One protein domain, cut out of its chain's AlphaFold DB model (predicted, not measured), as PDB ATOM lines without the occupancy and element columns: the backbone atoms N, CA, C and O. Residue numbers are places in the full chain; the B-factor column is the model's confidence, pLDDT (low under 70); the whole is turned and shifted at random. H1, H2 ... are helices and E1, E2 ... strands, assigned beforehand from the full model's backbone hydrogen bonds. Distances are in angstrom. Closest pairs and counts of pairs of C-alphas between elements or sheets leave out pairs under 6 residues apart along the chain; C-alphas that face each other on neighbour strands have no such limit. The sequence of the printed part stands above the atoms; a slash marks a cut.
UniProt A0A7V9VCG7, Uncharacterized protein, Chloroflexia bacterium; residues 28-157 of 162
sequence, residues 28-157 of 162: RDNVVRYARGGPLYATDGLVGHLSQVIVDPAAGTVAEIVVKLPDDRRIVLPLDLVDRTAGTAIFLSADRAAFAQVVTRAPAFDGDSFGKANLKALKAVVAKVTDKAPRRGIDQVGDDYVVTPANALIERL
ATOM      1  N   ARG A  28     -59.124  -6.959 -39.338       52.16
ATOM      2  CA  ARG A  28     -59.413  -7.251 -37.926       52.16
ATOM      3  C   ARG A  28     -59.879  -8.698 -37.805       52.16
ATOM      4  O   ARG A  28     -61.052  -8.962 -37.552       52.16
ATOM      5  N   ASP A  29     -58.982  -9.640 -38.075       55.62
ATOM      6  CA  ASP A  29     -59.284 -11.044 -37.826       55.62
ATOM      7  C   ASP A  29     -59.412 -11.235 -36.301       55.62
ATOM      8  O   ASP A  29     -58.463 -11.021 -35.553       55.62
ATOM      9  N   ASN A  30     -60.584 -11.661 -35.817       60.09
ATOM     10  CA  ASN A  30     -60.808 -12.010 -34.399       60.09
ATOM     11  C   ASN A  30     -60.143 -13.345 -34.013       60.09
ATOM     12  O   ASN A  30     -60.512 -13.985 -33.023       60.09
ATOM     13  N   VAL A  31     -59.186 -13.801 -34.815       61.50
ATOM     14  CA  VAL A  31     -58.551 -15.102 -34.712       61.50
ATOM     15  C   VAL A  31     -57.090 -14.959 -35.121       61.50
ATOM     16  O   VAL A  31     -56.778 -14.400 -36.168       61.50
ATOM     17  N   VAL A  32     -56.198 -15.477 -34.288       69.69
ATOM     18  CA  VAL A  32     -54.758 -15.470 -34.493       69.69
ATOM     19  C   VAL A  32     -54.332 -16.759 -35.178       69.69
ATOM     20  O   VAL A  32     -54.542 -17.850 -34.644       69.69
ATOM     21  N   ARG A  33     -53.724 -16.643 -36.362       79.12
ATOM     22  CA  ARG A  33     -53.235 -17.783 -37.148       79.12
ATOM     23  C   ARG A  33     -51.710 -17.794 -37.184       79.12
ATOM     24  O   ARG A  33     -51.079 -16.942 -37.796       79.12
ATOM     25  N   TYR A  34     -51.130 -18.831 -36.600       82.31
ATOM     26  CA  TYR A  34     -49.704 -19.120 -36.647       82.31
ATOM     27  C   TYR A  34     -49.431 -20.108 -37.777       82.31
ATOM     28  O   TYR A  34     -49.655 -21.305 -37.611       82.31
ATOM     29  N   ALA A  35     -48.988 -19.619 -38.932       81.88
ATOM     30  CA  ALA A  35     -48.640 -20.456 -40.078       81.88
ATOM     31  C   ALA A  35     -47.121 -20.540 -40.233       81.88
ATOM     32  O   ALA A  35     -46.440 -19.516 -40.277       81.88
ATOM     33  N   ARG A  36     -46.575 -21.753 -40.319       85.81
ATOM     34  CA  ARG A  36     -45.143 -21.961 -40.562       85.81
ATOM     35  C   ARG A  36     -44.733 -21.301 -41.882       85.81
ATOM     36  O   ARG A  36     -45.400 -21.462 -42.897       85.81
ATOM     37  N   GLY A  37     -43.616 -20.585 -41.858       87.44
ATOM     38  CA  GLY A  37     -43.154 -19.741 -42.960       87.44
ATOM     39  C   GLY A  37     -43.869 -18.391 -43.047       87.44
ATOM     40  O   GLY A  37     -43.535 -17.604 -43.922       87.44
ATOM     41  N   GLY A  38     -44.826 -18.103 -42.159       89.25
ATOM     42  CA  GLY A  38     -45.503 -16.813 -42.093       89.25
ATOM     43  C   GLY A  38     -44.521 -15.675 -41.792       89.25
ATOM     44  O   GLY A  38     -43.660 -15.853 -40.924       89.25
ATOM     45  N   PRO A  39     -44.605 -14.534 -42.496       93.25
ATOM     46  CA  PRO A  39     -43.694 -13.417 -42.281       93.25
ATOM     47  C   PRO A  39     -43.944 -12.766 -40.919       93.25
ATOM     48  O   PRO A  39     -45.087 -12.615 -40.478       93.25
ATOM     49  N   LEU A  40     -42.857 -12.384 -40.259       92.56
ATOM     50  CA  LEU A  40     -42.863 -11.680 -38.987       92.56
ATOM     51  C   LEU A  40     -42.438 -10.231 -39.233       92.56
ATOM     52  O   LEU A  40     -41.319  -9.987 -39.689       92.56
ATOM     53  N   TYR A  41     -43.318  -9.286 -38.927       92.38
ATOM     54  CA  TYR A  41     -43.094  -7.860 -39.119       92.38
ATOM     55  C   TYR A  41     -42.948  -7.156 -37.774       92.38
ATOM     56  O   TYR A  41     -43.805  -7.282 -36.902       92.38
ATOM     57  N   ALA A  42     -41.881  -6.385 -37.628       91.00
ATOM     58  CA  ALA A  42     -41.825  -5.281 -36.683       91.00
ATOM     59  C   ALA A  42     -42.719  -4.127 -37.168       91.00
ATOM     60  O   ALA A  42     -43.228  -4.143 -38.294       91.00
ATOM     61  N   THR A  43     -42.881  -3.095 -36.343       86.88
ATOM     62  CA  THR A  43     -43.682  -1.912 -36.702       86.88
ATOM     63  C   THR A  43     -43.158  -1.171 -37.936       86.88
ATOM     64  O   THR A  43     -43.910  -0.430 -38.560       86.88
ATOM     65  N   ASP A  44     -41.885  -1.362 -38.290       86.38
ATOM     66  CA  ASP A  44     -41.181  -0.677 -39.377       86.38
ATOM     67  C   ASP A  44     -40.656  -1.617 -40.482       86.38
ATOM     68  O   ASP A  44     -39.946  -1.159 -41.380       86.38
ATOM     69  N   GLY A  45     -40.982  -2.917 -40.451       90.12
ATOM     70  CA  GLY A  45     -40.654  -3.833 -41.551       90.12
ATOM     71  C   GLY A  45     -40.447  -5.297 -41.163       90.12
ATOM     72  O   GLY A  45     -40.610  -5.690 -40.010       90.12
ATOM     73  N   LEU A  46     -40.092  -6.126 -42.150       93.19
ATOM     74  CA  LEU A  46     -39.864  -7.563 -41.965       93.19
ATOM     75  C   LEU A  46     -38.647  -7.829 -41.062       93.19
ATOM     76  O   LEU A  46     -37.596  -7.206 -41.220       93.19
ATOM     77  N   VAL A  47     -38.778  -8.799 -40.152       92.75
ATOM     78  CA  VAL A  47     -37.704  -9.229 -39.234       92.75
ATOM     79  C   VAL A  47     -37.397 -10.721 -39.258       92.75
ATOM     80  O   VAL A  47     -36.365 -11.143 -38.740       92.75
ATOM     81  N   GLY A  48     -38.262 -11.539 -39.851       93.56
ATOM     82  CA  GLY A  48     -38.043 -12.977 -39.925       93.56
ATOM     83  C   GLY A  48     -39.289 -13.732 -40.349       93.56
ATOM     84  O   GLY A  48     -40.229 -13.159 -40.892       93.56
ATOM     85  N   HIS A  49     -39.291 -15.036 -40.087       94.31
ATOM     86  CA  HIS A  49     -40.408 -15.917 -40.411       94.31
ATOM     87  C   HIS A  49     -40.727 -16.846 -39.246       94.31
ATOM     88  O   HIS A  49     -39.826 -17.338 -38.563       94.31
ATOM     89  N   LEU A  50     -42.007 -17.151 -39.045       91.75
ATOM     90  CA  LEU A  50     -42.421 -18.150 -38.070       91.75
ATOM     91  C   LEU A  50     -41.884 -19.526 -38.481       91.75
ATOM     92  O   LEU A  50     -42.210 -20.047 -39.545       91.75
ATOM     93  N   SER A  51     -41.089 -20.151 -37.621       88.69
ATOM     94  CA  SER A  51     -40.621 -21.519 -37.818       88.69
ATOM     95  C   SER A  51     -41.580 -22.521 -37.184       88.69
ATOM     96  O   SER A  51     -41.993 -23.480 -37.842       88.69
ATOM     97  N   GLN A  52     -41.929 -22.306 -35.912       84.44
ATOM     98  CA  GLN A  52     -42.740 -23.219 -35.103       84.44
ATOM     99  C   GLN A  52     -43.498 -22.456 -34.011       84.44
ATOM    100  O   GLN A  52     -43.161 -21.321 -33.688       84.44
ATOM    101  N   VAL A  53     -44.500 -23.103 -33.418       83.88
ATOM    102  CA  VAL A  53     -45.155 -22.646 -32.187       83.88
ATOM    103  C   VAL A  53     -44.841 -23.615 -31.057       83.88
ATOM    104  O   VAL A  53     -44.833 -24.830 -31.264       83.88
ATOM    105  N   ILE A  54     -44.598 -23.077 -29.869       78.56
ATOM    106  CA  ILE A  54     -44.463 -23.837 -28.630       78.56
ATOM    107  C   ILE A  54     -45.797 -23.726 -27.906       78.56
ATOM    108  O   ILE A  54     -46.336 -22.635 -27.720       78.56
ATOM    109  N   VAL A  55     -46.355 -24.869 -27.526       73.81
ATOM    110  CA  VAL A  55     -47.662 -24.946 -26.877       73.81
ATOM    111  C   VAL A  55     -47.478 -25.427 -25.454       73.81
ATOM    112  O   VAL A  55     -46.792 -26.421 -25.228       73.81
ATOM    113  N   ASP A  56     -48.108 -24.733 -24.513       64.94
ATOM    114  CA  ASP A  56     -48.221 -25.196 -23.138       64.94
ATOM    115  C   ASP A  56     -49.213 -26.374 -23.104       64.94
ATOM    116  O   ASP A  56     -50.390 -26.195 -23.439       64.94
ATOM    117  N   PRO A  57     -48.776 -27.592 -22.739       59.31
ATOM    118  CA  PRO A  57     -49.652 -28.756 -22.723       59.31
ATOM    119  C   PRO A  57     -50.624 -28.764 -21.533       59.31
ATOM    120  O   PRO A  57     -51.637 -29.455 -21.600       59.31
ATOM    121  N   ALA A  58     -50.341 -28.037 -20.452       55.91
ATOM    122  CA  ALA A  58     -51.236 -27.932 -19.304       55.91
ATOM    123  C   ALA A  58     -52.400 -26.970 -19.588       55.91
ATOM    124  O   ALA A  58     -53.531 -27.247 -19.190       55.91
ATOM    125  N   ALA A  59     -52.136 -25.875 -20.308       55.41
ATOM    126  CA  ALA A  59     -53.129 -24.864 -20.672       55.41
ATOM    127  C   ALA A  59     -53.768 -25.084 -22.056       55.41
ATOM    128  O   ALA A  59     -54.839 -24.550 -22.334       55.41
ATOM    129  N   GLY A  60     -53.133 -25.854 -22.945       60.78
ATOM    130  CA  GLY A  60     -53.605 -26.040 -24.320       60.78
ATOM    131  C   GLY A  60     -53.539 -24.759 -25.161       60.78
ATOM    132  O   GLY A  60     -54.361 -24.573 -26.057       60.78
ATOM    133  N   THR A  61     -52.585 -23.871 -24.868       63.28
ATOM    134  CA  THR A  61     -52.420 -22.543 -25.490       63.28
ATOM    135  C   THR A  61     -51.031 -22.379 -26.094       63.28
ATOM    136  O   THR A  61     -50.053 -22.863 -25.524       63.28
ATOM    137  N   VAL A  62     -50.908 -21.628 -27.192       73.38
ATOM    138  CA  VAL A  62     -49.590 -21.193 -27.689       73.38
ATOM    139  C   VAL A  62     -48.916 -20.341 -26.609       73.38
ATOM    140  O   VAL A  62     -49.470 -19.330 -26.183       73.38
ATOM    141  N   ALA A  63     -47.755 -20.782 -26.136       73.56
ATOM    142  CA  ALA A  63     -46.994 -20.122 -25.081       73.56
ATOM    143  C   ALA A  63     -45.922 -19.200 -25.667       73.56
ATOM    144  O   ALA A  63     -45.777 -18.050 -25.252       73.56
ATOM    145  N   GLU A  64     -45.203 -19.705 -26.667       81.12
ATOM    146  CA  GLU A  64     -44.078 -19.026 -27.302       81.12
ATOM    147  C   GLU A  64     -44.041 -19.359 -28.796       81.12
ATOM    148  O   GLU A  64     -44.650 -20.328 -29.261       81.12
ATOM    149  N   ILE A  65     -43.312 -18.555 -29.564       85.00
ATOM    150  CA  ILE A  65     -43.100 -18.779 -30.993       85.00
ATOM    151  C   ILE A  65     -41.614 -18.937 -31.292       85.00
ATOM    152  O   ILE A  65     -40.767 -18.262 -30.713       85.00
ATOM    153  N   VAL A  66     -41.293 -19.823 -32.229       89.44
ATOM    154  CA  VAL A  66     -39.939 -19.982 -32.752       89.44
ATOM    155  C   VAL A  66     -39.839 -19.197 -34.042       89.44
ATOM    156  O   VAL A  66     -40.578 -19.461 -34.994       89.44
ATOM    157  N   VAL A  67     -38.897 -18.267 -34.098       90.00
ATOM    158  CA  VAL A  67     -38.679 -17.392 -35.250       90.00
ATOM    159  C   VAL A  67     -37.375 -17.761 -35.925       90.00
ATOM    160  O   VAL A  67     -36.345 -17.889 -35.271       90.00
ATOM    161  N   LYS A  68     -37.428 -17.922 -37.246       93.81
ATOM    162  CA  LYS A  68     -36.261 -18.017 -38.113       93.81
ATOM    163  C   LYS A  68     -35.861 -16.609 -38.559       93.81
ATOM    164  O   LYS A  68     -36.656 -15.920 -39.203       93.81
ATOM    165  N   LEU A  69     -34.643 -16.207 -38.219       92.75
ATOM    166  CA  LEU A  69     -34.050 -14.927 -38.601       92.75
ATOM    167  C   LEU A  69     -33.504 -14.971 -40.044       92.75
ATOM    168  O   LEU A  69     -33.332 -16.063 -40.596       92.75
ATOM    169  N   PRO A  70     -33.209 -13.809 -40.663       90.44
ATOM    170  CA  PRO A  70     -32.605 -13.743 -41.998       90.44
ATOM    171  C   PRO A  70     -31.248 -14.451 -42.095       90.44
ATOM    172  O   PRO A  70     -30.893 -14.950 -43.154       90.44
ATOM    173  N   ASP A  71     -30.519 -14.534 -40.981       91.06
ATOM    174  CA  ASP A  71     -29.237 -15.239 -40.851       91.06
ATOM    175  C   ASP A  71     -29.381 -16.753 -40.559       91.06
ATOM    176  O   ASP A  71     -28.443 -17.399 -40.099       91.06
ATOM    177  N   ASP A  72     -30.567 -17.323 -40.805       88.19
ATOM    178  CA  ASP A  72     -30.939 -18.729 -40.577       88.19
ATOM    179  C   ASP A  72     -30.976 -19.201 -39.109       88.19
ATOM    180  O   ASP A  72     -31.505 -20.292 -38.846       88.19
ATOM    181  N   ARG A  73     -30.523 -18.400 -38.132       90.44
ATOM    182  CA  ARG A  73     -30.684 -18.739 -36.710       90.44
ATOM    183  C   ARG A  73     -32.156 -18.819 -36.326       90.44
ATOM    184  O   ARG A  73     -33.018 -18.125 -36.870       90.44
ATOM    185  N   ARG A  74     -32.437 -19.664 -35.336       89.81
ATOM    186  CA  ARG A  74     -33.765 -19.802 -34.740       89.81
ATOM    187  C   ARG A  74     -33.715 -19.364 -33.293       89.81
ATOM    188  O   ARG A  74     -32.825 -19.782 -32.560       89.81
ATOM    189  N   ILE A  75     -34.677 -18.546 -32.897       85.12
ATOM    190  CA  ILE A  75     -34.804 -18.043 -31.531       85.12
ATOM    191  C   ILE A  75     -36.219 -18.271 -31.023       85.12
ATOM    192  O   ILE A  75     -37.162 -18.334 -31.817       85.12
ATOM    193  N   VAL A  76     -36.363 -18.378 -29.707       83.81
ATOM    194  CA  VAL A  76     -37.675 -18.414 -29.060       83.81
ATOM    195  C   VAL A  76     -38.060 -17.008 -28.631       83.81
ATOM    196  O   VAL A  76     -37.257 -16.293 -28.031       83.81
ATOM    197  N   LEU A  77     -39.290 -16.614 -28.949       80.88
ATOM    198  CA  LEU A  77     -39.874 -15.352 -28.529       80.88
ATOM    199  C   LEU A  77     -41.139 -15.588 -27.703       80.88
ATOM    200  O   LEU A  77     -41.986 -16.399 -28.104       80.88
ATOM    201  N   PRO A  78     -41.321 -14.834 -26.607       75.81
ATOM    202  CA  PRO A  78     -42.573 -14.845 -25.875       75.81
ATOM    203  C   PRO A  78     -43.698 -14.301 -26.754       75.81
ATOM    204  O   PRO A  78     -43.514 -13.337 -27.503       75.81
ATOM    205  N   LEU A  79     -44.889 -14.888 -26.622       75.81
ATOM    206  CA  LEU A  79     -46.053 -14.459 -27.395       75.81
ATOM    207  C   LEU A  79     -46.487 -13.013 -27.088       75.81
ATOM    208  O   LEU A  79     -47.134 -12.389 -27.915       75.81
ATOM    209  N   ASP A  80     -46.083 -12.462 -25.943       72.62
ATOM    210  CA  ASP A  80     -46.386 -11.087 -25.513       72.62
ATOM    211  C   ASP A  80     -45.845 -10.003 -26.467       72.62
ATOM    212  O   ASP A  80     -46.366  -8.895 -26.530       72.62
ATOM    213  N   LEU A  81     -44.818 -10.332 -27.260       76.94
ATOM    214  CA  LEU A  81     -44.295  -9.440 -28.299       76.94
ATOM    215  C   LEU A  81     -45.204  -9.356 -29.532       76.94
ATOM    216  O   LEU A  81     -45.005  -8.471 -30.363       76.94
ATOM    217  N   VAL A  82     -46.155 -10.280 -29.687       82.62
ATOM    218  CA  VAL A  82     -47.098 -10.300 -30.807       82.62
ATOM    219  C   VAL A  82     -48.234  -9.324 -30.519       82.62
ATOM    220  O   VAL A  82     -48.980  -9.499 -29.563       82.62
ATOM    221  N   ASP A  83     -48.387  -8.320 -31.379       81.62
ATOM    222  CA  ASP A  83     -49.491  -7.355 -31.336       81.62
ATOM    223  C   ASP A  83     -50.749  -7.939 -31.985       81.62
ATOM    224  O   ASP A  83     -51.835  -7.960 -31.409       81.62
ATOM    225  N   ARG A  84     -50.597  -8.441 -33.214       79.50
ATOM    226  CA  ARG A  84     -51.706  -8.958 -34.018       79.50
ATOM    227  C   ARG A  84     -51.221  -9.891 -35.117       79.50
ATOM    228  O   ARG A  84     -50.031  -9.987 -35.409       79.50
ATOM    229  N   THR A  85     -52.168 -10.526 -35.795       80.81
ATOM    230  CA  THR A  85     -51.908 -11.268 -37.034       80.81
ATOM    231  C   THR A  85     -52.890 -10.867 -38.113       80.81
ATOM    232  O   THR A  85     -54.034 -10.544 -37.805       80.81
ATOM    233  N   ALA A  86     -52.468 -10.969 -39.367       79.12
ATOM    234  CA  ALA A  86     -53.366 -10.862 -40.506       79.12
ATOM    235  C   ALA A  86     -52.992 -11.913 -41.550       79.12
ATOM    236  O   ALA A  86     -51.867 -11.949 -42.056       79.12
ATOM    237  N   GLY A  87     -53.934 -12.804 -41.857       81.81
ATOM    238  CA  GLY A  87     -53.647 -13.971 -42.691       81.81
ATOM    239  C   GLY A  87     -52.561 -14.860 -42.073       81.81
ATOM    240  O   GLY A  87     -52.784 -15.485 -41.040       81.81
ATOM    241  N   THR A  88     -51.402 -14.956 -42.727       83.06
ATOM    242  CA  THR A  88     -50.223 -15.692 -42.231       83.06
ATOM    243  C   THR A  88     -49.155 -14.782 -41.625       83.06
ATOM    244  O   THR A  88     -48.170 -15.291 -41.091       83.06
ATOM    245  N   ALA A  89     -49.325 -13.460 -41.717       85.56
ATOM    246  CA  ALA A  89     -48.383 -12.493 -41.181       85.56
ATOM    247  C   ALA A  89     -48.610 -12.267 -39.688       85.56
ATOM    248  O   ALA A  89     -49.752 -12.159 -39.227       85.56
ATOM    249  N   ILE A  90     -47.511 -12.137 -38.955       88.75
ATOM    250  CA  ILE A  90     -47.496 -11.818 -37.531       88.75
ATOM    251  C   ILE A  90     -46.846 -10.453 -37.361       88.75
ATOM    252  O   ILE A  90     -45.755 -10.218 -37.873       88.75
ATOM    253  N   PHE A  91     -47.513  -9.567 -36.632       87.00
ATOM    254  CA  PHE A  91     -47.041  -8.224 -36.335       87.00
ATOM    255  C   PHE A  91     -46.613  -8.149 -34.881       87.00
ATOM    256  O   PHE A  91     -47.356  -8.561 -33.988       87.00
ATOM    257  N   LEU A  92     -45.417  -7.627 -34.655       86.50
ATOM    258  CA  LEU A  92     -44.890  -7.357 -33.333       86.50
ATOM    259  C   LEU A  92     -45.268  -5.946 -32.888       86.50
ATOM    260  O   LEU A  92     -45.426  -5.043 -33.708       86.50
ATOM    261  N   SER A  93     -45.343  -5.748 -31.576       83.69
ATOM    262  CA  SER A  93     -45.517  -4.425 -30.963       83.69
ATOM    263  C   SER A  93     -44.229  -3.584 -30.948       83.69
ATOM    264  O   SER A  93     -44.256  -2.429 -30.529       83.69
ATOM    265  N   ALA A  94     -43.103  -4.144 -31.405       81.81
ATOM    266  CA  ALA A  94     -41.776  -3.531 -31.388       81.81
ATOM    267  C   ALA A  94     -41.267  -3.178 -32.796       81.81
ATOM    268  O   ALA A  94     -41.576  -3.871 -33.767       81.81
ATOM    269  N   ASP A  95     -40.431  -2.139 -32.888       87.69
ATOM    270  CA  ASP A  95     -39.645  -1.813 -34.084       87.69
ATOM    271  C   ASP A  95     -38.413  -2.732 -34.230       87.69
ATOM    272  O   ASP A  95     -38.048  -3.475 -33.313       87.69
ATOM    273  N   ARG A  96     -37.739  -2.681 -35.384       89.44
ATOM    274  CA  ARG A  96     -36.551  -3.493 -35.690       89.44
ATOM    275  C   ARG A  96     -35.401  -3.321 -34.701       89.44
ATOM    276  O   ARG A  96     -34.727  -4.307 -34.399       89.44
ATOM    277  N   ALA A  97     -35.151  -2.116 -34.192       86.62
ATOM    278  CA  ALA A  97     -34.068  -1.869 -33.243       86.62
ATOM    279  C   ALA A  97     -34.396  -2.459 -31.865       86.62
ATOM    280  O   ALA A  97     -33.547  -3.114 -31.253       86.62
ATOM    281  N   ALA A  98     -35.634  -2.298 -31.394       80.62
ATOM    282  CA  ALA A  98     -36.115  -2.972 -30.190       80.62
ATOM    283  C   ALA A  98     -36.088  -4.504 -30.352       80.62
ATOM    284  O   ALA A  98     -35.588  -5.216 -29.476       80.62
ATOM    285  N   PHE A  99     -36.529  -5.018 -31.503       85.69
ATOM    286  CA  PHE A  99     -36.466  -6.440 -31.832       85.69
ATOM    287  C   PHE A  99     -35.030  -6.979 -31.809       85.69
ATOM    288  O   PHE A  99     -34.783  -8.030 -31.224       85.69
ATOM    289  N   ALA A 100     -34.051  -6.256 -32.356       85.19
ATOM    290  CA  ALA A 100     -32.645  -6.670 -32.335       85.19
ATOM    291  C   ALA A 100     -32.082  -6.823 -30.904       85.19
ATOM    292  O   ALA A 100     -31.290  -7.734 -30.627       85.19
ATOM    293  N   GLN A 101     -32.520  -5.975 -29.968       80.62
ATOM    294  CA  GLN A 101     -32.168  -6.121 -28.552       80.62
ATOM    295  C   GLN A 101     -32.784  -7.380 -27.937       80.62
ATOM    296  O   GLN A 101     -32.116  -8.071 -27.163       80.62
ATOM    297  N   VAL A 102     -34.027  -7.705 -28.306       78.88
ATOM    298  CA  VAL A 102     -34.670  -8.965 -27.912       78.88
ATOM    299  C   VAL A 102     -33.891 -10.147 -28.482       78.88
ATOM    300  O   VAL A 102     -33.523 -11.029 -27.718       78.88
ATOM    301  N   VAL A 103     -33.548 -10.135 -29.774       80.12
ATOM    302  CA  VAL A 103     -32.774 -11.198 -30.444       80.12
ATOM    303  C   VAL A 103     -31.451 -11.481 -29.732       80.12
ATOM    304  O   VAL A 103     -31.055 -12.635 -29.611       80.12
ATOM    305  N   THR A 104     -30.773 -10.447 -29.231       78.62
ATOM    306  CA  THR A 104     -29.489 -10.597 -28.525       78.62
ATOM    307  C   THR A 104     -29.637 -11.343 -27.194       78.62
ATOM    308  O   THR A 104     -28.702 -11.999 -26.744       78.62
ATOM    309  N   ARG A 105     -30.806 -11.237 -26.555       77.06
ATOM    310  CA  ARG A 105     -31.110 -11.856 -25.255       77.06
ATOM    311  C   ARG A 105     -31.951 -13.125 -25.382       77.06
ATOM    312  O   ARG A 105     -32.067 -13.869 -24.412       77.06
ATOM    313  N   ALA A 106     -32.565 -13.342 -26.540       72.88
ATOM    314  CA  ALA A 106     -33.463 -14.451 -26.787       72.88
ATOM    315  C   ALA A 106     -32.685 -15.773 -26.775       72.88
ATOM    316  O   ALA A 106     -31.602 -15.861 -27.364       72.88
ATOM    317  N   PRO A 107     -33.227 -16.821 -26.136       75.19
ATOM    318  CA  PRO A 107     -32.604 -18.128 -26.181       75.19
ATOM    319  C   PRO A 107     -32.634 -18.664 -27.616       75.19
ATOM    320  O   PRO A 107     -33.647 -18.582 -28.323       75.19
ATOM    321  N   ALA A 108     -31.505 -19.230 -28.040       79.31
ATOM    322  CA  ALA A 108     -31.435 -19.961 -29.293       79.31
ATOM    323  C   ALA A 108     -32.347 -21.190 -29.212       79.31
ATOM    324  O   ALA A 108     -32.370 -21.906 -28.210       79.31
ATOM    325  N   PHE A 109     -33.092 -21.439 -30.281       76.31
ATOM    326  CA  PHE A 109     -33.885 -22.645 -30.405       76.31
ATOM    327  C   PHE A 109     -33.009 -23.770 -30.951       76.31
ATOM    328  O   PHE A 109     -32.662 -23.780 -32.136       76.31
ATOM    329  N   ASP A 110     -32.696 -24.732 -30.091       71.56
ATOM    330  CA  ASP A 110     -32.116 -26.009 -30.483       71.56
ATOM    331  C   ASP A 110     -33.197 -27.099 -30.428       71.56
ATOM    332  O   ASP A 110     -33.859 -27.299 -29.408       71.56
ATOM    333  N   GLY A 111     -33.416 -27.785 -31.551       62.31
ATOM    334  CA  GLY A 111     -34.512 -28.748 -31.699       62.31
ATOM    335  C   GLY A 111     -34.401 -29.994 -30.812       62.31
ATOM    336  O   GLY A 111     -35.353 -30.776 -30.775       62.31
ATOM    337  N   ASP A 112     -33.266 -30.190 -30.137       55.88
ATOM    338  CA  ASP A 112     -33.041 -31.258 -29.160       55.88
ATOM    339  C   ASP A 112     -33.447 -30.817 -27.741       55.88
ATOM    340  O   ASP A 112     -34.035 -31.588 -26.984       55.88
ATOM    341  N   SER A 113     -33.224 -29.537 -27.416       51.09
ATOM    342  CA  SER A 113     -33.499 -28.947 -26.095       51.09
ATOM    343  C   SER A 113     -34.976 -28.613 -25.870       51.09
ATOM    344  O   SER A 113     -35.489 -28.710 -24.753       51.09
ATOM    345  N   PHE A 114     -35.690 -28.241 -26.932       52.78
ATOM    346  CA  PHE A 114     -37.126 -27.991 -26.878       52.78
ATOM    347  C   PHE A 114     -37.843 -29.271 -27.287       52.78
ATOM    348  O   PHE A 114     -38.005 -29.551 -28.476       52.78
ATOM    349  N   GLY A 115     -38.219 -30.073 -26.285       46.94
ATOM    350  CA  GLY A 115     -38.870 -31.367 -26.474       46.94
ATOM    351  C   GLY A 115     -39.903 -31.295 -27.594       46.94
ATOM    352  O   GLY A 115     -40.814 -30.473 -27.541       46.94
ATOM    353  N   LYS A 116     -39.716 -32.120 -28.635       41.38
ATOM    354  CA  LYS A 116     -40.561 -32.158 -29.835       41.38
ATOM    355  C   LYS A 116     -42.030 -32.128 -29.417       41.38
ATOM    356  O   LYS A 116     -42.571 -33.159 -29.015       41.38
ATOM    357  N   ALA A 117     -42.683 -30.973 -29.534       46.88
ATOM    358  CA  ALA A 117     -44.124 -30.874 -29.384       46.88
ATOM    359  C   ALA A 117     -44.732 -31.652 -30.553       46.88
ATOM    360  O   ALA A 117     -44.892 -31.157 -31.667       46.88
ATOM    361  N   ASN A 118     -44.963 -32.945 -30.334       46.50
ATOM    362  CA  ASN A 118     -45.517 -33.818 -31.344       46.50
ATOM    363  C   ASN A 118     -46.947 -33.337 -31.591       46.50
ATOM    364  O   ASN A 118     -47.791 -33.460 -30.706       46.50
ATOM    365  N   LEU A 119     -47.228 -32.787 -32.775       44.34
ATOM    366  CA  LEU A 119     -48.560 -32.309 -33.170       44.34
ATOM    367  C   LEU A 119     -49.662 -33.351 -32.888       44.34
ATOM    368  O   LEU A 119     -50.796 -32.985 -32.589       44.34
ATOM    369  N   LYS A 120     -49.334 -34.653 -32.905       40.16
ATOM    370  CA  LYS A 120     -50.236 -35.750 -32.515       40.16
ATOM    371  C   LYS A 120     -50.479 -35.819 -31.002       40.16
ATOM    372  O   LYS A 120     -51.614 -36.028 -30.585       40.16
ATOM    373  N   ALA A 121     -49.435 -35.635 -30.193       43.19
ATOM    374  CA  ALA A 121     -49.553 -35.549 -28.738       43.19
ATOM    375  C   ALA A 121     -50.322 -34.287 -28.332       43.19
ATOM    376  O   ALA A 121     -51.195 -34.362 -27.474       43.19
ATOM    377  N   LEU A 122     -50.089 -33.167 -29.024       38.91
ATOM    378  CA  LEU A 122     -50.854 -31.949 -28.810       38.91
ATOM    379  C   LEU A 122     -52.333 -32.136 -29.173       38.91
ATOM    380  O   LEU A 122     -53.191 -31.765 -28.384       38.91
ATOM    381  N   LYS A 123     -52.656 -32.787 -30.300       45.50
ATOM    382  CA  LYS A 123     -54.046 -33.143 -30.645       45.50
ATOM    383  C   LYS A 123     -54.713 -34.008 -29.570       45.50
ATOM    384  O   LYS A 123     -55.876 -33.785 -29.258       45.50
ATOM    385  N   ALA A 124     -53.990 -34.964 -28.984       47.75
ATOM    386  CA  ALA A 124     -54.514 -35.819 -27.917       47.75
ATOM    387  C   ALA A 124     -54.721 -35.066 -26.589       47.75
ATOM    388  O   ALA A 124     -55.683 -35.341 -25.875       47.75
ATOM    389  N   VAL A 125     -53.843 -34.113 -26.267       44.53
ATOM    390  CA  VAL A 125     -53.971 -33.238 -25.091       44.53
ATOM    391  C   VAL A 125     -55.119 -32.253 -25.281       44.53
ATOM    392  O   VAL A 125     -55.989 -32.187 -24.423       44.53
ATOM    393  N   VAL A 126     -55.201 -31.577 -26.431       42.56
ATOM    394  CA  VAL A 126     -56.315 -30.680 -26.776       42.56
ATOM    395  C   VAL A 126     -57.644 -31.435 -26.716       42.56
ATOM    396  O   VAL A 126     -58.564 -30.943 -26.078       42.56
ATOM    397  N   ALA A 127     -57.722 -32.659 -27.256       49.00
ATOM    398  CA  ALA A 127     -58.913 -33.514 -27.177       49.00
ATOM    399  C   ALA A 127     -59.277 -33.951 -25.742       49.00
ATOM    400  O   ALA A 127     -60.449 -34.176 -25.458       49.00
ATOM    401  N   LYS A 128     -58.301 -34.072 -24.831       41.75
ATOM    402  CA  LYS A 128     -58.542 -34.368 -23.405       41.75
ATOM    403  C   LYS A 128     -58.932 -33.134 -22.589       41.75
ATOM    404  O   LYS A 128     -59.705 -33.258 -21.647       41.75
ATOM    405  N   VAL A 129     -58.401 -31.959 -22.927       40.31
ATOM    406  CA  VAL A 129     -58.699 -30.695 -22.235       40.31
ATOM    407  C   VAL A 129     -60.136 -30.229 -22.527       40.31
ATOM    408  O   VAL A 129     -60.745 -29.590 -21.669       40.31
ATOM    409  N   THR A 130     -60.738 -30.633 -23.657       42.53
ATOM    410  CA  THR A 130     -62.146 -30.302 -23.981       42.53
ATOM    411  C   THR A 130     -63.162 -30.841 -22.972       42.53
ATOM    412  O   THR A 130     -64.294 -30.367 -22.961       42.53
ATOM    413  N   ASP A 131     -62.792 -31.824 -22.148       39.75
ATOM    414  CA  ASP A 131     -63.705 -32.469 -21.198       39.75
ATOM    415  C   ASP A 131     -63.820 -31.702 -19.868       39.75
ATOM    416  O   ASP A 131     -64.767 -31.897 -19.108       39.75
ATOM    417  N   LYS A 132     -62.883 -30.783 -19.571       35.31
ATOM    418  CA  LYS A 132     -62.785 -30.178 -18.231       35.31
ATOM    419  C   LYS A 132     -62.511 -28.672 -18.174       35.31
ATOM    420  O   LYS A 132     -61.916 -28.220 -17.208       35.31
ATOM    421  N   ALA A 133     -62.965 -27.892 -19.156       35.50
ATOM    422  CA  ALA A 133     -63.393 -26.488 -18.997       35.50
ATOM    423  C   ALA A 133     -63.735 -25.884 -20.373       35.50
ATOM    424  O   ALA A 133     -62.902 -25.915 -21.278       35.50
ATOM    425  N   PRO A 134     -64.909 -25.257 -20.557       37.19
ATOM    426  CA  PRO A 134     -65.236 -24.593 -21.807       37.19
ATOM    427  C   PRO A 134     -64.668 -23.171 -21.779       37.19
ATOM    428  O   PRO A 134     -65.388 -22.252 -21.407       37.19
ATOM    429  N   ARG A 135     -63.388 -22.967 -22.121       42.84
ATOM    430  CA  ARG A 135     -62.850 -21.660 -22.564       42.84
ATOM    431  C   ARG A 135     -61.428 -21.790 -23.126       42.84
ATOM    432  O   ARG A 135     -60.506 -22.078 -22.382       42.84
ATOM    433  N   ARG A 136     -61.283 -21.416 -24.407       53.31
ATOM    434  CA  ARG A 136     -60.129 -20.695 -24.986       53.31
ATOM    435  C   ARG A 136     -58.750 -21.371 -24.883       53.31
ATOM    436  O   ARG A 136     -58.040 -21.184 -23.908       53.31
ATOM    437  N   GLY A 137     -58.308 -22.018 -25.963       56.22
ATOM    438  CA  GLY A 137     -56.898 -22.404 -26.109       56.22
ATOM    439  C   GLY A 137     -56.440 -22.404 -27.560       56.22
ATOM    440  O   GLY A 137     -55.746 -21.495 -28.009       56.22
ATOM    441  N   ILE A 138     -56.898 -23.390 -28.324       60.81
ATOM    442  CA  ILE A 138     -56.620 -23.559 -29.751       60.81
ATOM    443  C   ILE A 138     -57.938 -23.918 -30.437       60.81
ATOM    444  O   ILE A 138     -58.626 -24.838 -30.005       60.81
ATOM    445  N   ASP A 139     -58.293 -23.173 -31.480       64.88
ATOM    446  CA  ASP A 139     -59.540 -23.323 -32.237       64.88
ATOM    447  C   ASP A 139     -59.393 -24.365 -33.361       64.88
ATOM    448  O   ASP A 139     -60.228 -25.253 -33.520       64.88
ATOM    449  N   GLN A 140     -58.273 -24.324 -34.097       65.75
ATOM    450  CA  GLN A 140     -57.998 -25.244 -35.206       65.75
ATOM    451  C   GLN A 140     -56.501 -25.560 -35.336       65.75
ATOM    452  O   GLN A 140     -55.648 -24.696 -35.131       65.75
ATOM    453  N   VAL A 141     -56.167 -26.794 -35.735       68.38
ATOM    454  CA  VAL A 141     -54.790 -27.227 -36.044       68.38
ATOM    455  C   VAL A 141     -54.749 -27.921 -37.405       68.38
ATOM    456  O   VAL A 141     -55.375 -28.969 -37.589       68.38
ATOM    457  N   GLY A 142     -53.989 -27.353 -38.342       62.62
ATOM    458  CA  GLY A 142     -53.653 -27.953 -39.636       62.62
ATOM    459  C   GLY A 142     -52.269 -28.611 -39.654       62.62
ATOM    460  O   GLY A 142     -51.623 -28.749 -38.618       62.62
ATOM    461  N   ASP A 143     -51.806 -29.020 -40.837       59.94
ATOM    462  CA  ASP A 143     -50.485 -29.654 -41.035       59.94
ATOM    463  C   ASP A 143     -49.308 -28.679 -40.819       59.94
ATOM    464  O   ASP A 143     -48.191 -29.064 -40.465       59.94
ATOM    465  N   ASP A 144     -49.563 -27.391 -41.030       70.00
ATOM    466  CA  ASP A 144     -48.574 -26.314 -41.021       70.00
ATOM    467  C   ASP A 144     -49.038 -25.060 -40.264       70.00
ATOM    468  O   ASP A 144     -48.319 -24.060 -40.254       70.00
ATOM    469  N   TYR A 145     -50.208 -25.102 -39.616       72.69
ATOM    470  CA  TYR A 145     -50.756 -23.940 -38.924       72.69
ATOM    471  C   TYR A 145     -51.541 -24.271 -37.650       72.69
ATOM    472  O   TYR A 145     -52.143 -25.338 -37.523       72.69
ATOM    473  N   VAL A 146     -51.581 -23.303 -36.733       74.75
ATOM    474  CA  VAL A 146     -52.402 -23.307 -35.514       74.75
ATOM    475  C   VAL A 146     -53.232 -22.029 -35.471       74.75
ATOM    476  O   VAL A 146     -52.739 -20.955 -35.803       74.75
ATOM    477  N   VAL A 147     -54.494 -22.143 -35.075       73.94
ATOM    478  CA  VAL A 147     -55.453 -21.042 -34.988       73.94
ATOM    479  C   VAL A 147     -55.907 -20.899 -33.539       73.94
ATOM    480  O   VAL A 147     -56.290 -21.889 -32.920       73.94
ATOM    481  N   THR A 148     -55.876 -19.688 -32.991       68.62
ATOM    482  CA  THR A 148     -56.329 -19.372 -31.624       68.62
ATOM    483  C   THR A 148     -57.277 -18.168 -31.655       68.62
ATOM    484  O   THR A 148     -57.113 -17.302 -32.507       68.62
ATOM    485  N   PRO A 149     -58.292 -18.068 -30.785       63.38
ATOM    486  CA  PRO A 149     -59.175 -16.897 -30.757       63.38
ATOM    487  C   PRO A 149     -58.404 -15.636 -30.319       63.38
ATOM    488  O   PRO A 149     -57.679 -15.682 -29.329       63.38
ATOM    489  N   ALA A 150     -58.586 -14.492 -30.995       56.91
ATOM    490  CA  ALA A 150     -57.827 -13.255 -30.727       56.91
ATOM    491  C   ALA A 150     -57.999 -12.718 -29.299       56.91
ATOM    492  O   ALA A 150     -57.097 -12.083 -28.756       56.91
ATOM    493  N   ASN A 151     -59.116 -13.043 -28.646       50.94
ATOM    494  CA  ASN A 151     -59.355 -12.676 -27.252       50.94
ATOM    495  C   ASN A 151     -58.301 -13.267 -26.295       50.94
ATOM    496  O   ASN A 151     -58.068 -12.686 -25.241       50.94
ATOM    497  N   ALA A 152     -57.645 -14.376 -26.659       52.00
ATOM    498  CA  ALA A 152     -56.569 -14.968 -25.865       52.00
ATOM    499  C   ALA A 152     -55.299 -14.094 -25.823       52.00
ATOM    500  O   ALA A 152     -54.532 -14.185 -24.868       52.00
ATOM    501  N   LEU A 153     -55.084 -13.239 -26.830       50.22
ATOM    502  CA  LEU A 153     -53.981 -12.275 -26.850       50.22
ATOM    503  C   LEU A 153     -54.328 -11.031 -26.016       50.22
ATOM    504  O   LEU A 153     -53.535 -10.588 -25.190       50.22
ATOM    505  N   ILE A 154     -55.559 -10.527 -26.165       46.69
ATOM    506  CA  ILE A 154     -56.054  -9.324 -25.472       46.69
ATOM    507  C   ILE A 154     -56.139  -9.533 -23.951       46.69
ATOM    508  O   ILE A 154     -55.730  -8.658 -23.191       46.69
ATOM    509  N   GLU A 155     -56.621 -10.689 -23.480       49.00
ATOM    510  CA  GLU A 155     -56.705 -10.976 -22.036       49.00
ATOM    511  C   GLU A 155     -55.324 -11.057 -21.370       49.00
ATOM    512  O   GLU A 155     -55.193 -10.733 -20.192       49.00
ATOM    513  N   ARG A 156     -54.273 -11.423 -22.115       49.59
ATOM    514  CA  ARG A 156     -52.897 -11.442 -21.595       49.59
ATOM    515  C   ARG A 156     -52.305 -10.040 -21.477       49.59
ATOM    516  O   ARG A 156     -51.700  -9.742 -20.453       49.59
ATOM    517  N   LEU A 157     -52.546  -9.177 -22.467       51.03
ATOM    518  CA  LEU A 157     -52.125  -7.772 -22.422       51.03
ATOM    519  C   LEU A 157     -52.856  -6.984 -21.316       51.03
ATOM    520  O   LEU A 157     -52.277  -6.081 -20.719       51.03
TER     521      LEU A 157
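What this domain is: This is residues 28 to 157 of the 162 residues of an uncharacterized protein of Chloroflexia bacterium (UniProt A0A7V9VCG7). Picture a small sandwich: a strongly twisted, curled sheet of six strands has the two-stranded sheet E1 E8 packed across part of one face, the two sets of strands crossed. H1 covers part of the sheet near one end of the domain, H2 lies toward the other end between two long links, and H3, after E8, only grazes the large sheet. The printed part has 130 residues with three named helices and eight named strands, in the order E1 E2 E3 E4 E5 E6 E7 H1 H2 E8 H3. The large sheet is mixed, in the order E5 E4 E3 E2 E7 E6, and the class is mixed, helices and strands. The whole is compact, with a radius of gyration of the C-alphas of 14.4 A and spans of 44 by 36 by 23 A.

How they stand to each other: Start at E1, residues 31 to 35, antiparallel to E8, residues 145 to 149; N 32 and O 148 are 2.7 A apart. E2, residues 39 to 42, E3, residues 45 to 56, E4, residues 61 to 68, and E5, residues 74 to 78, form a meander, each strand the antiparallel neighbour of the one before; look at N 40 and O 48, 2.8 A, N 51 and O 66, 2.8 A, and N 65 and O 77, 2.9 A. E3 bends by 65 degrees at residue 51 and is staggered, pairing with E2 over 45 to 49 and with E4 over 49 to 56. E6, residues 82 to 86, and E7, residues 89 to 92, form a hairpin, with N 91 and O 84 2.8 A apart. E7 is parallel to E2, with N 41 and O 90 2.8 A apart. The closest C-alphas of E1 and E6 are those of Val 32 and Thr 85, 5.7 A. H1, residues 96 to 105, is on one face of the large sheet, making two layers, at a height over the sheet of 8.9 A. H2, residues 119 to 129, is only just not on that sheet, with 4 pairs of C-alphas within 10 A. H3, residues 151 to 157, is near E6. Every O i to N i+4 pair is within hydrogen-bond range in H1 and H2, and 2 of 3 in H3.

Where its parts are: Find C-alpha 31 at (-58.551, -15.102, -34.712), where E1 begins. E3 spans 29.2 A and E4 21.0 A. H1 starts at C-alpha 96, (-36.551, -3.493, -35.690), and spans 14.4 A; H2 spans 15.0 A. H3 ends at C-alpha 157, (-52.125, -7.772, -22.422).

The domain as a whole: The two C-alphas farthest apart are those of Ala 97 and Asp 131, 44.3 A. The printed part has no cut. The long links are H1 to H2 and H2 to E8. Confidence is under 70 at residues 28 to 32, 56 to 61, 111 to 143 and 148 to 157.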